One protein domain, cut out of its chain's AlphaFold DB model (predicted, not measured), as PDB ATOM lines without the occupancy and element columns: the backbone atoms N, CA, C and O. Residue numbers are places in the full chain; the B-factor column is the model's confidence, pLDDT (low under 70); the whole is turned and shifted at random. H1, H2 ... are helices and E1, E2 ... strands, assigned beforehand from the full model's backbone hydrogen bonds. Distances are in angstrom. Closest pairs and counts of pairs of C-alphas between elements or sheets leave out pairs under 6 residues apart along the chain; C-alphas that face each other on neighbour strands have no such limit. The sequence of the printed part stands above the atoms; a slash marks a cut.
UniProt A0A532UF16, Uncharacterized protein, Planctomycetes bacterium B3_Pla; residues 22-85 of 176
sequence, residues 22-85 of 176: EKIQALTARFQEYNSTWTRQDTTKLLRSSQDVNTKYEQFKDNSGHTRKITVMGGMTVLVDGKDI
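AT A GLANCE: This is residues 22 to 85 of the 176 residues of an uncharacterized protein of Planctomycetes bacterium B3_Pla (UniProt A0A532UF16). A small three-strand antiparallel sheet has helix H2 slantwise over one face, while its other face is left bare. H1 splays from H2 in a V and only grazes the sheet. The printed part has 64 residues, with two named helices followed by three named strands, H1 H2 E1 E2 E3; the sheet's order is E1 E2 E3, and the class is mixed, helices and strands. The whole is compact, with a radius of gyration of the C-alphas of 10.8 A and spans of 31 by 22 by 17 A.

IN THESE COORDINATES: E1, residues 55 to 61, is 20.4 A long and begins at C-alpha 55 (-21.046, -55.031, -8.462). E2, residues 67 to 73, is 19.5 A long. E3, residues 77 to 80, ends at C-alpha 80 (-23.609, -48.369, 2.845). H2, residues 40 to 51, is 16.8 A long. H1, residues 22 to 34, is 19.2 A long and begins at C-alpha 22 (-41.004, -55.431, 0.736).

HOW THE PARTS SIT: E1, E2 and E3 form a meander, each strand the antiparallel neighbour of the one before. In the hairpin E1 and E2, N 58 and O 70 are 2.9 A apart, within hydrogen-bond range; in the hairpin E2 and E3, N 71 and O 79 are 2.8 A apart, also within range. H2 is on the sheet at a height of 10.4 A, over E2 and only just over E1, with 3 C-alphas; its closest C-alphas to E2 are those of Ser 50 and Val 72, 6.5 A apart. On the local plane it stands at 34 degrees to E2, slantwise to the strands. H1 only grazes the sheet, with residues 27 to 34. H1 touches H2 with residues 24 to 28 alone; the closest C-alphas are those of Thr 28 and Arg 40, 5.6 A apart. Their steep tilt of 67 degrees, opposite ways, is only just short of about perpendicular. Every O i to N i+4 pair is within hydrogen-bond range in H2, and 8 of 9 in H1.

THE WHOLE: The two farthest C-alphas, those of Asp 52 and Ser 64, are 31.6 A apart. The printed part has no cut, and its four links between named elements are tight. Residues 79 to 80 of E3 pair antiparallel with residues 83 to 84. The mean pLDDT of the printed part is 82.7; residues 52 to 54 and residue 75 are under 70.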
ATOM      1  N   GLU A  22     -41.327 -55.519  -0.690       77.94
ATOM      2  CA  GLU A  22     -41.004 -55.431   0.736       77.94
ATOM      3  C   GLU A  22     -39.526 -55.084   0.975       77.94
ATOM      4  O   GLU A  22     -39.208 -54.234   1.808       77.94
ATOM      5  N   LYS A  23     -38.605 -55.693   0.212       80.44
ATOM      6  CA  LYS A  23     -37.168 -55.393   0.303       80.44
ATOM      7  C   LYS A  23     -36.847 -53.993  -0.208       80.44
ATOM      8  O   LYS A  23     -36.028 -53.308   0.398       80.44
ATOM      9  N   ILE A  24     -37.490 -53.554  -1.291       85.44
ATOM     10  CA  ILE A  24     -37.322 -52.195  -1.827       85.44
ATOM     11  C   ILE A  24     -37.796 -51.166  -0.799       85.44
ATOM     12  O   ILE A  24     -37.106 -50.174  -0.558       85.44
ATOM     13  N   GLN A  25     -38.938 -51.404  -0.155       83.06
ATOM     14  CA  GLN A  25     -39.467 -50.524   0.881       83.06
ATOM     15  C   GLN A  25     -38.555 -50.487   2.115       83.06
ATOM     16  O   GLN A  25     -38.227 -49.401   2.591       83.06
ATOM     17  N   ALA A  26     -38.084 -51.644   2.589       81.38
ATOM     18  CA  ALA A  26     -37.155 -51.724   3.715       81.38
ATOM     19  C   ALA A  26     -35.829 -51.001   3.422       81.38
ATOM     20  O   ALA A  26     -35.353 -50.223   4.248       81.38
ATOM     21  N   LEU A  27     -35.257 -51.195   2.229       85.38
ATOM     22  CA  LEU A  27     -34.054 -50.483   1.794       85.38
ATOM     23  C   LEU A  27     -34.286 -48.978   1.680       85.38
ATOM     24  O   LEU A  27     -33.442 -48.199   2.105       85.38
ATOM     25  N   THR A  28     -35.438 -48.563   1.152       87.75
ATOM     26  CA  THR A  28     -35.801 -47.144   1.064       87.75
ATOM     27  C   THR A  28     -35.853 -46.512   2.450       87.75
ATOM     28  O   THR A  28     -35.268 -45.452   2.640       87.75
ATOM     29  N   ALA A  29     -36.462 -47.182   3.432       84.44
ATOM     30  CA  ALA A  29     -36.480 -46.707   4.814       84.44
ATOM     31  C   ALA A  29     -35.060 -46.580   5.393       84.44
ATOM     32  O   ALA A  29     -34.737 -45.566   6.005       84.44
ATOM     33  N   ARG A  30     -34.174 -47.553   5.130       84.62
ATOM     34  CA  ARG A  30     -32.760 -47.475   5.540       84.62
ATOM     35  C   ARG A  30     -32.020 -46.314   4.889       84.62
ATOM     36  O   ARG A  30     -31.273 -45.622   5.566       84.62
ATOM     37  N   PHE A  31     -32.224 -46.066   3.600       86.31
ATOM     38  CA  PHE A  31     -31.628 -44.907   2.938       86.31
ATOM     39  C   PHE A  31     -32.184 -43.587   3.471       86.31
ATOM     40  O   PHE A  31     -31.426 -42.628   3.591       86.31
ATOM     41  N   GLN A  32     -33.457 -43.559   3.867       88.94
ATOM     42  CA  GLN A  32     -34.089 -42.397   4.489       88.94
ATOM     43  C   GLN A  32     -33.521 -42.054   5.871       88.94
ATOM     44  O   GLN A  32     -33.499 -40.876   6.230       88.94
ATOM     45  N   GLU A  33     -32.992 -43.037   6.612       85.94
ATOM     46  CA  GLU A  33     -32.230 -42.782   7.847       85.94
ATOM     47  C   GLU A  33     -30.981 -41.920   7.571       85.94
ATOM     48  O   GLU A  33     -30.603 -41.093   8.399       85.94
ATOM     49  N   TYR A  34     -30.360 -42.073   6.395       84.50
ATOM     50  CA  TYR A  34     -29.182 -41.301   5.991       84.50
ATOM     51  C   TYR A  34     -29.545 -40.019   5.237       84.50
ATOM     52  O   TYR A  34     -28.952 -38.973   5.484       84.50
ATOM     53  N   ASN A  35     -30.502 -40.078   4.313       88.81
ATOM     54  CA  ASN A  35     -30.950 -38.952   3.504       88.81
ATOM     55  C   ASN A  35     -32.483 -38.920   3.449       88.81
ATOM     56  O   ASN A  35     -33.105 -39.731   2.771       88.81
ATOM     57  N   SER A  36     -33.093 -37.940   4.114       87.12
ATOM     58  CA  SER A  36     -34.550 -37.827   4.240       87.12
ATOM     59  C   SER A  36     -35.255 -37.522   2.916       87.12
ATOM     60  O   SER A  36     -36.446 -37.799   2.787       87.12
ATOM     61  N   THR A  37     -34.537 -36.999   1.916       89.94
ATOM     62  CA  THR A  37     -35.072 -36.760   0.568       89.94
ATOM     63  C   THR A  37     -34.980 -37.994  -0.326       89.94
ATOM     64  O   THR A  37     -35.439 -37.941  -1.464       89.94
ATOM     65  N   TRP A  38     -34.374 -39.089   0.144       90.50
ATOM     66  CA  TRP A  38     -34.266 -40.326  -0.621       90.50
ATOM     67  C   TRP A  38     -35.644 -40.951  -0.849       90.50
ATOM     68  O   TRP A  38     -36.431 -41.138   0.085       90.50
ATOM     69  N   THR A  39     -35.938 -41.307  -2.097       91.12
ATOM     70  CA  THR A  39     -37.250 -41.830  -2.487       91.12
ATOM     71  C   THR A  39     -37.200 -43.303  -2.886       91.12
ATOM     72  O   THR A  39     -36.163 -43.872  -3.227       91.12
ATOM     73  N   ARG A  40     -38.378 -43.937  -2.929       87.81
ATOM     74  CA  ARG A  40     -38.537 -45.295  -3.477       87.81
ATOM     75  C   ARG A  40     -38.083 -45.385  -4.938       87.81
ATOM     76  O   ARG A  40     -37.584 -46.429  -5.367       87.81
ATOM     77  N   GLN A  41     -38.252 -44.307  -5.706       87.81
ATOM     78  CA  GLN A  41     -37.806 -44.243  -7.094       87.81
ATOM     79  C   GLN A  41     -36.278 -44.316  -7.183       87.81
ATOM     80  O   GLN A  41     -35.767 -45.050  -8.030       87.81
ATOM     81  N   ASP A  42     -35.563 -43.641  -6.279       88.06
ATOM     82  CA  ASP A  42     -34.097 -43.677  -6.211       88.06
ATOM     83  C   ASP A  42     -33.594 -45.084  -5.886       88.06
ATOM     84  O   ASP A  42     -32.758 -45.627  -6.610       88.06
ATOM     85  N   THR A  43     -34.194 -45.740  -4.884       87.38
ATOM     86  CA  THR A  43     -33.900 -47.146  -4.559       87.38
ATOM     87  C   THR A  43     -34.146 -48.050  -5.766       87.38
ATOM     88  O   THR A  43     -33.295 -48.848  -6.144       87.38
ATOM     89  N   THR A  44     -35.292 -47.912  -6.433       87.38
ATOM     90  CA  THR A  44     -35.634 -48.749  -7.593       87.38
ATOM     91  C   THR A  44     -34.650 -48.544  -8.744       87.38
ATOM     92  O   THR A  44     -34.245 -49.506  -9.399       87.38
ATOM     93  N   LYS A  45     -34.230 -47.297  -8.986       87.06
ATOM     94  CA  LYS A  45     -33.241 -46.953 -10.010       87.06
ATOM     95  C   LYS A  45     -31.877 -47.562  -9.689       87.06
ATOM     96  O   LYS A  45     -31.281 -48.187 -10.569       87.06
ATOM     97  N   LEU A  46     -31.412 -47.429  -8.446       85.81
ATOM     98  CA  LEU A  46     -30.171 -48.032  -7.953       85.81
ATOM     99  C   LEU A  46     -30.174 -49.551  -8.165       85.81
ATOM    100  O   LEU A  46     -29.225 -50.106  -8.712       85.81
ATOM    101  N   LEU A  47     -31.263 -50.215  -7.778       84.44
ATOM    102  CA  LEU A  47     -31.363 -51.668  -7.845       84.44
ATOM    103  C   LEU A  47     -31.456 -52.176  -9.286       84.44
ATOM    104  O   LEU A  47     -30.721 -53.091  -9.640       84.44
ATOM    105  N   ARG A  48     -32.272 -51.555 -10.149       82.31
ATOM    106  CA  ARG A  48     -32.346 -51.922 -11.578       82.31
ATOM    107  C   ARG A  48     -30.999 -51.791 -12.270       82.31
ATOM    108  O   ARG A  48     -30.547 -52.717 -12.921       82.31
ATOM    109  N   SER A  49     -30.319 -50.670 -12.058       78.25
ATOM    110  CA  SER A  49     -28.989 -50.445 -12.637       78.25
ATOM    111  C   SER A  49     -27.893 -51.349 -12.059       78.25
ATOM    112  O   SER A  49     -26.800 -51.395 -12.611       78.25
ATOM    113  N   SER A  50     -28.162 -52.065 -10.964       78.44
ATOM    114  CA  SER A  50     -27.268 -53.095 -10.428       78.44
ATOM    115  C   SER A  50     -27.546 -54.502 -10.974       78.44
ATOM    116  O   SER A  50     -26.745 -55.393 -10.728       78.44
ATOM    117  N   GLN A  51     -28.654 -54.725 -11.692       75.38
ATOM    118  CA  GLN A  51     -29.009 -56.056 -12.208       75.38
ATOM    119  C   GLN A  51     -28.106 -56.499 -13.362       75.38
ATOM    120  O   GLN A  51     -27.849 -57.690 -13.508       75.38
ATOM    121  N   ASP A  52     -27.581 -55.544 -14.130       69.25
ATOM    122  CA  ASP A  52     -26.747 -55.814 -15.305       69.25
ATOM    123  C   ASP A  52     -25.249 -55.929 -14.973       69.25
ATOM    124  O   ASP A  52     -24.426 -56.172 -15.855       69.25
ATOM    125  N   VAL A  53     -24.862 -55.735 -13.705       69.56
ATOM    126  CA  VAL A  53     -23.459 -55.703 -13.272       69.56
ATOM    127  C   VAL A  53     -23.244 -56.509 -11.995       69.56
ATOM    128  O   VAL A  53     -24.041 -56.474 -11.067       69.56
ATOM    129  N   ASN A  54     -22.112 -57.214 -11.902       69.88
ATOM    130  CA  ASN A  54     -21.808 -58.044 -10.730       69.88
ATOM    131  C   ASN A  54     -21.623 -57.210  -9.447       69.88
ATOM    132  O   ASN A  54     -21.902 -57.658  -8.335       69.88
ATOM    133  N   THR A  55     -21.130 -55.980  -9.575       76.81
ATOM    134  CA  THR A  55     -21.046 -55.031  -8.462       76.81
ATOM    135  C   THR A  55     -21.236 -53.617  -8.981       76.81
ATOM    136  O   THR A  55     -20.569 -53.209  -9.929       76.81
ATOM    137  N   LYS A  56     -22.129 -52.862  -8.342       81.69
ATOM    138  CA  LYS A  56     -22.361 -51.449  -8.630       81.69
ATOM    139  C   LYS A  56     -21.900 -50.584  -7.464       81.69
ATOM    140  O   LYS A  56     -22.207 -50.882  -6.313       81.69
ATOM    141  N   TYR A  57     -21.230 -49.481  -7.778       84.12
ATOM    142  CA  TYR A  57     -20.848 -48.452  -6.818       84.12
ATOM    143  C   TYR A  57     -21.623 -47.169  -7.102       84.12
ATOM    144  O   TYR A  57     -21.707 -46.731  -8.247       84.12
ATOM    145  N   GLU A  58     -22.180 -46.565  -6.062       87.75
ATOM    146  CA  GLU A  58     -22.866 -45.276  -6.135       87.75
ATOM    147  C   GLU A  58     -22.532 -44.454  -4.888       87.75
ATOM    148  O   GLU A  58     -22.025 -44.987  -3.902       87.75
ATOM    149  N   GLN A  59     -22.744 -43.144  -4.934       87.88
ATOM    150  CA  GLN A  59     -22.501 -42.260  -3.799       87.88
ATOM    151  C   GLN A  59     -23.664 -41.290  -3.662       87.88
ATOM    152  O   GLN A  59     -24.215 -40.838  -4.665       87.88
ATOM    153  N   PHE A  60     -24.017 -40.950  -2.430       86.00
ATOM    154  CA  PHE A  60     -25.026 -39.936  -2.145       86.00
ATOM    155  C   PHE A  60     -24.597 -39.081  -0.957       86.00
ATOM    156  O   PHE A  60     -23.753 -39.489  -0.161       86.00
ATOM    157  N   LYS A  61     -25.168 -37.881  -0.843       85.12
ATOM    158  CA  LYS A  61     -24.980 -37.042   0.342       85.12
ATOM    159  C   LYS A  61     -26.019 -37.397   1.398       85.12
ATOM    160  O   LYS A  61     -27.203 -37.489   1.072       85.12
ATOM    161  N   ASP A  62     -25.570 -37.594   2.631       88.00
ATOM    162  CA  ASP A  62     -26.444 -37.719   3.792       88.00
ATOM    163  C   ASP A  62     -26.991 -36.350   4.232       88.00
ATOM    164  O   ASP A  62     -26.588 -35.298   3.726       88.00
ATOM    165  N   ASN A  63     -27.927 -36.360   5.180       81.81
ATOM    166  CA  ASN A  63     -28.555 -35.155   5.729       81.81
ATOM    167  C   ASN A  63     -27.554 -34.202   6.404       81.81
ATOM    168  O   ASN A  63     -27.846 -33.021   6.569       81.81
ATOM    169  N   SER A  64     -26.381 -34.702   6.800       85.25
ATOM    170  CA  SER A  64     -25.294 -33.915   7.388       85.25
ATOM    171  C   SER A  64     -24.318 -33.378   6.334       85.25
ATOM    172  O   SER A  64     -23.358 -32.695   6.680       85.25
ATOM    173  N   GLY A  65     -24.552 -33.665   5.050       82.38
ATOM    174  CA  GLY A  65     -23.701 -33.254   3.938       82.38
ATOM    175  C   GLY A  65     -22.486 -34.157   3.703       82.38
ATOM    176  O   GLY A  65     -21.705 -33.873   2.789       82.38
ATOM    177  N   HIS A  66     -22.323 -35.244   4.463       85.31
ATOM    178  CA  HIS A  66     -21.255 -36.213   4.237       85.31
ATOM    179  C   HIS A  66     -21.586 -37.111   3.049       85.31
ATOM    180  O   HIS A  66     -22.734 -37.494   2.826       85.31
ATOM    181  N   THR A  67     -20.563 -37.472   2.278       85.62
ATOM    182  CA  THR A  67     -20.732 -38.399   1.156       85.62
ATOM    183  C   THR A  67     -20.659 -39.832   1.664       85.62
ATOM    184  O   THR A  67     -19.674 -40.221   2.288       85.62
ATOM    185  N   ARG A  68     -21.703 -40.606   1.382       83.12
ATOM    186  CA  ARG A  68     -21.854 -42.018   1.732       83.12
ATOM    187  C   ARG A  68     -21.679 -42.872   0.487       83.12
ATOM    188  O   ARG A  68     -22.225 -42.544  -0.571       83.12
ATOM    189  N   LYS A  69     -20.946 -43.977   0.602       85.38
ATOM    190  CA  LYS A  69     -20.701 -44.920  -0.496       85.38
ATOM    191  C   LYS A  69     -21.696 -46.071  -0.438       85.38
ATOM    192  O   LYS A  69     -21.733 -46.817   0.532       85.38
ATOM    193  N   ILE A  70     -22.435 -46.275  -1.518       87.06
ATOM    194  CA  ILE A  70     -23.303 -47.429  -1.733       87.06
ATOM    195  C   ILE A  70     -22.556 -48.455  -2.586       87.06
ATOM    196  O   ILE A  70     -21.978 -48.118  -3.618       87.06
ATOM    197  N   THR A  71     -22.582 -49.719  -2.175       84.31
ATOM    198  CA  THR A  71     -22.100 -50.846  -2.981       84.31
ATOM    199  C   THR A  71     -23.193 -51.895  -3.085       84.31
ATOM    200  O   THR A  71     -23.614 -52.439  -2.071       84.31
ATOM    201  N   VAL A  72     -23.657 -52.192  -4.296       83.88
ATOM    202  CA  VAL A  72     -24.622 -53.266  -4.545       83.88
ATOM    203  C   VAL A  72     -23.886 -54.455  -5.145       83.88
ATOM    204  O   VAL A  72     -23.316 -54.333  -6.225       83.88
ATOM    205  N   MET A  73     -23.871 -55.589  -4.449       79.19
ATOM    206  CA  MET A  73     -23.161 -56.808  -4.845       79.19
ATOM    207  C   MET A  73     -24.141 -57.888  -5.302       79.19
ATOM    208  O   MET A  73     -25.130 -58.172  -4.616       79.19
ATOM    209  N   GLY A  74     -23.854 -58.494  -6.457       71.62
ATOM    210  CA  GLY A  74     -24.598 -59.620  -7.025       71.62
ATOM    211  C   GLY A  74     -26.091 -59.353  -7.210       71.62
ATOM    212  O   GLY A  74     -26.878 -60.293  -7.159       71.62
ATOM    213  N   GLY A  75     -26.494 -58.080  -7.309       68.06
ATOM    214  CA  GLY A  75     -27.898 -57.670  -7.368       68.06
ATOM    215  C   GLY A  75     -28.745 -58.094  -6.161       68.06
ATOM    216  O   GLY A  75     -29.963 -58.090  -6.273       68.06
ATOM    217  N   MET A  76     -28.138 -58.477  -5.031       72.19
ATOM    218  CA  MET A  76     -28.855 -59.022  -3.866       72.19
ATOM    219  C   MET A  76     -28.452 -58.380  -2.543       72.19
ATOM    220  O   MET A  76     -29.249 -58.392  -1.607       72.19
ATOM    221  N   THR A  77     -27.244 -57.822  -2.457       77.88
ATOM    222  CA  THR A  77     -26.678 -57.278  -1.218       77.88
ATOM    223  C   THR A  77     -26.372 -55.802  -1.394       77.88
ATOM    224  O   THR A  77     -25.754 -55.429  -2.386       77.88
ATOM    225  N   VAL A  78     -26.776 -54.965  -0.439       83.06
ATOM    226  CA  VAL A  78     -26.506 -53.521  -0.457       83.06
ATOM    227  C   VAL A  78     -25.686 -53.151   0.770       83.06
ATOM    228  O   VAL A  78     -26.092 -53.412   1.901       83.06
ATOM    229  N   LEU A  79     -24.541 -52.523   0.527       84.19
ATOM    230  CA  LEU A  79     -23.650 -51.981   1.537       84.19
ATOM    231  C   LEU A  79     -23.716 -50.454   1.511       84.19
ATOM    232  O   LEU A  79     -23.632 -49.865   0.434       84.19
ATOM    233  N   VAL A  80     -23.792 -49.819   2.678       84.12
ATOM    234  CA  VAL A  80     -23.609 -48.369   2.845       84.12
ATOM    235  C   VAL A  80     -22.404 -48.154   3.743       84.12
ATOM    236  O   VAL A  80     -22.382 -48.664   4.860       84.12
ATOM    237  N   ASP A  81     -21.380 -47.471   3.233       82.00
ATOM    238  CA  ASP A  81     -20.056 -47.360   3.860       82.00
ATOM    239  C   ASP A  81     -19.557 -48.718   4.368       82.00
ATOM    240  O   ASP A  81     -19.136 -48.863   5.509       82.00
ATOM    241  N   GLY A  82     -19.727 -49.746   3.532       72.00
ATOM    242  CA  GLY A  82     -19.307 -51.110   3.831       72.00
ATOM    243  C   GLY A  82     -20.179 -51.898   4.817       72.00
ATOM    244  O   GLY A  82     -20.027 -53.114   4.961       72.00
ATOM    245  N   LYS A  83     -21.161 -51.258   5.453       77.50
ATOM    246  CA  LYS A  83     -22.135 -51.935   6.312       77.50
ATOM    247  C   LYS A  83     -23.254 -52.552   5.484       77.50
ATOM    248  O   LYS A  83     -23.923 -51.847   4.735       77.50
ATOM    249  N   ASP A  84     -23.498 -53.848   5.669       79.38
ATOM    250  CA  ASP A  84     -24.637 -54.531   5.053       79.38
ATOM    251  C   ASP A  84     -25.963 -54.050   5.658       79.38
ATOM    252  O   ASP A  84     -26.200 -54.187   6.860       79.38
ATOM    253  N   ILE A  85     -26.824 -53.489   4.807       79.62
ATOM    254  CA  ILE A  85     -28.179 -53.048   5.165       79.62
ATOM    255  C   ILE A  85     -29.269 -54.005   4.660       79.62
ATOM    256  O   ILE A  85     -30.438 -53.841   5.006       79.62
TER     257      ILE A  85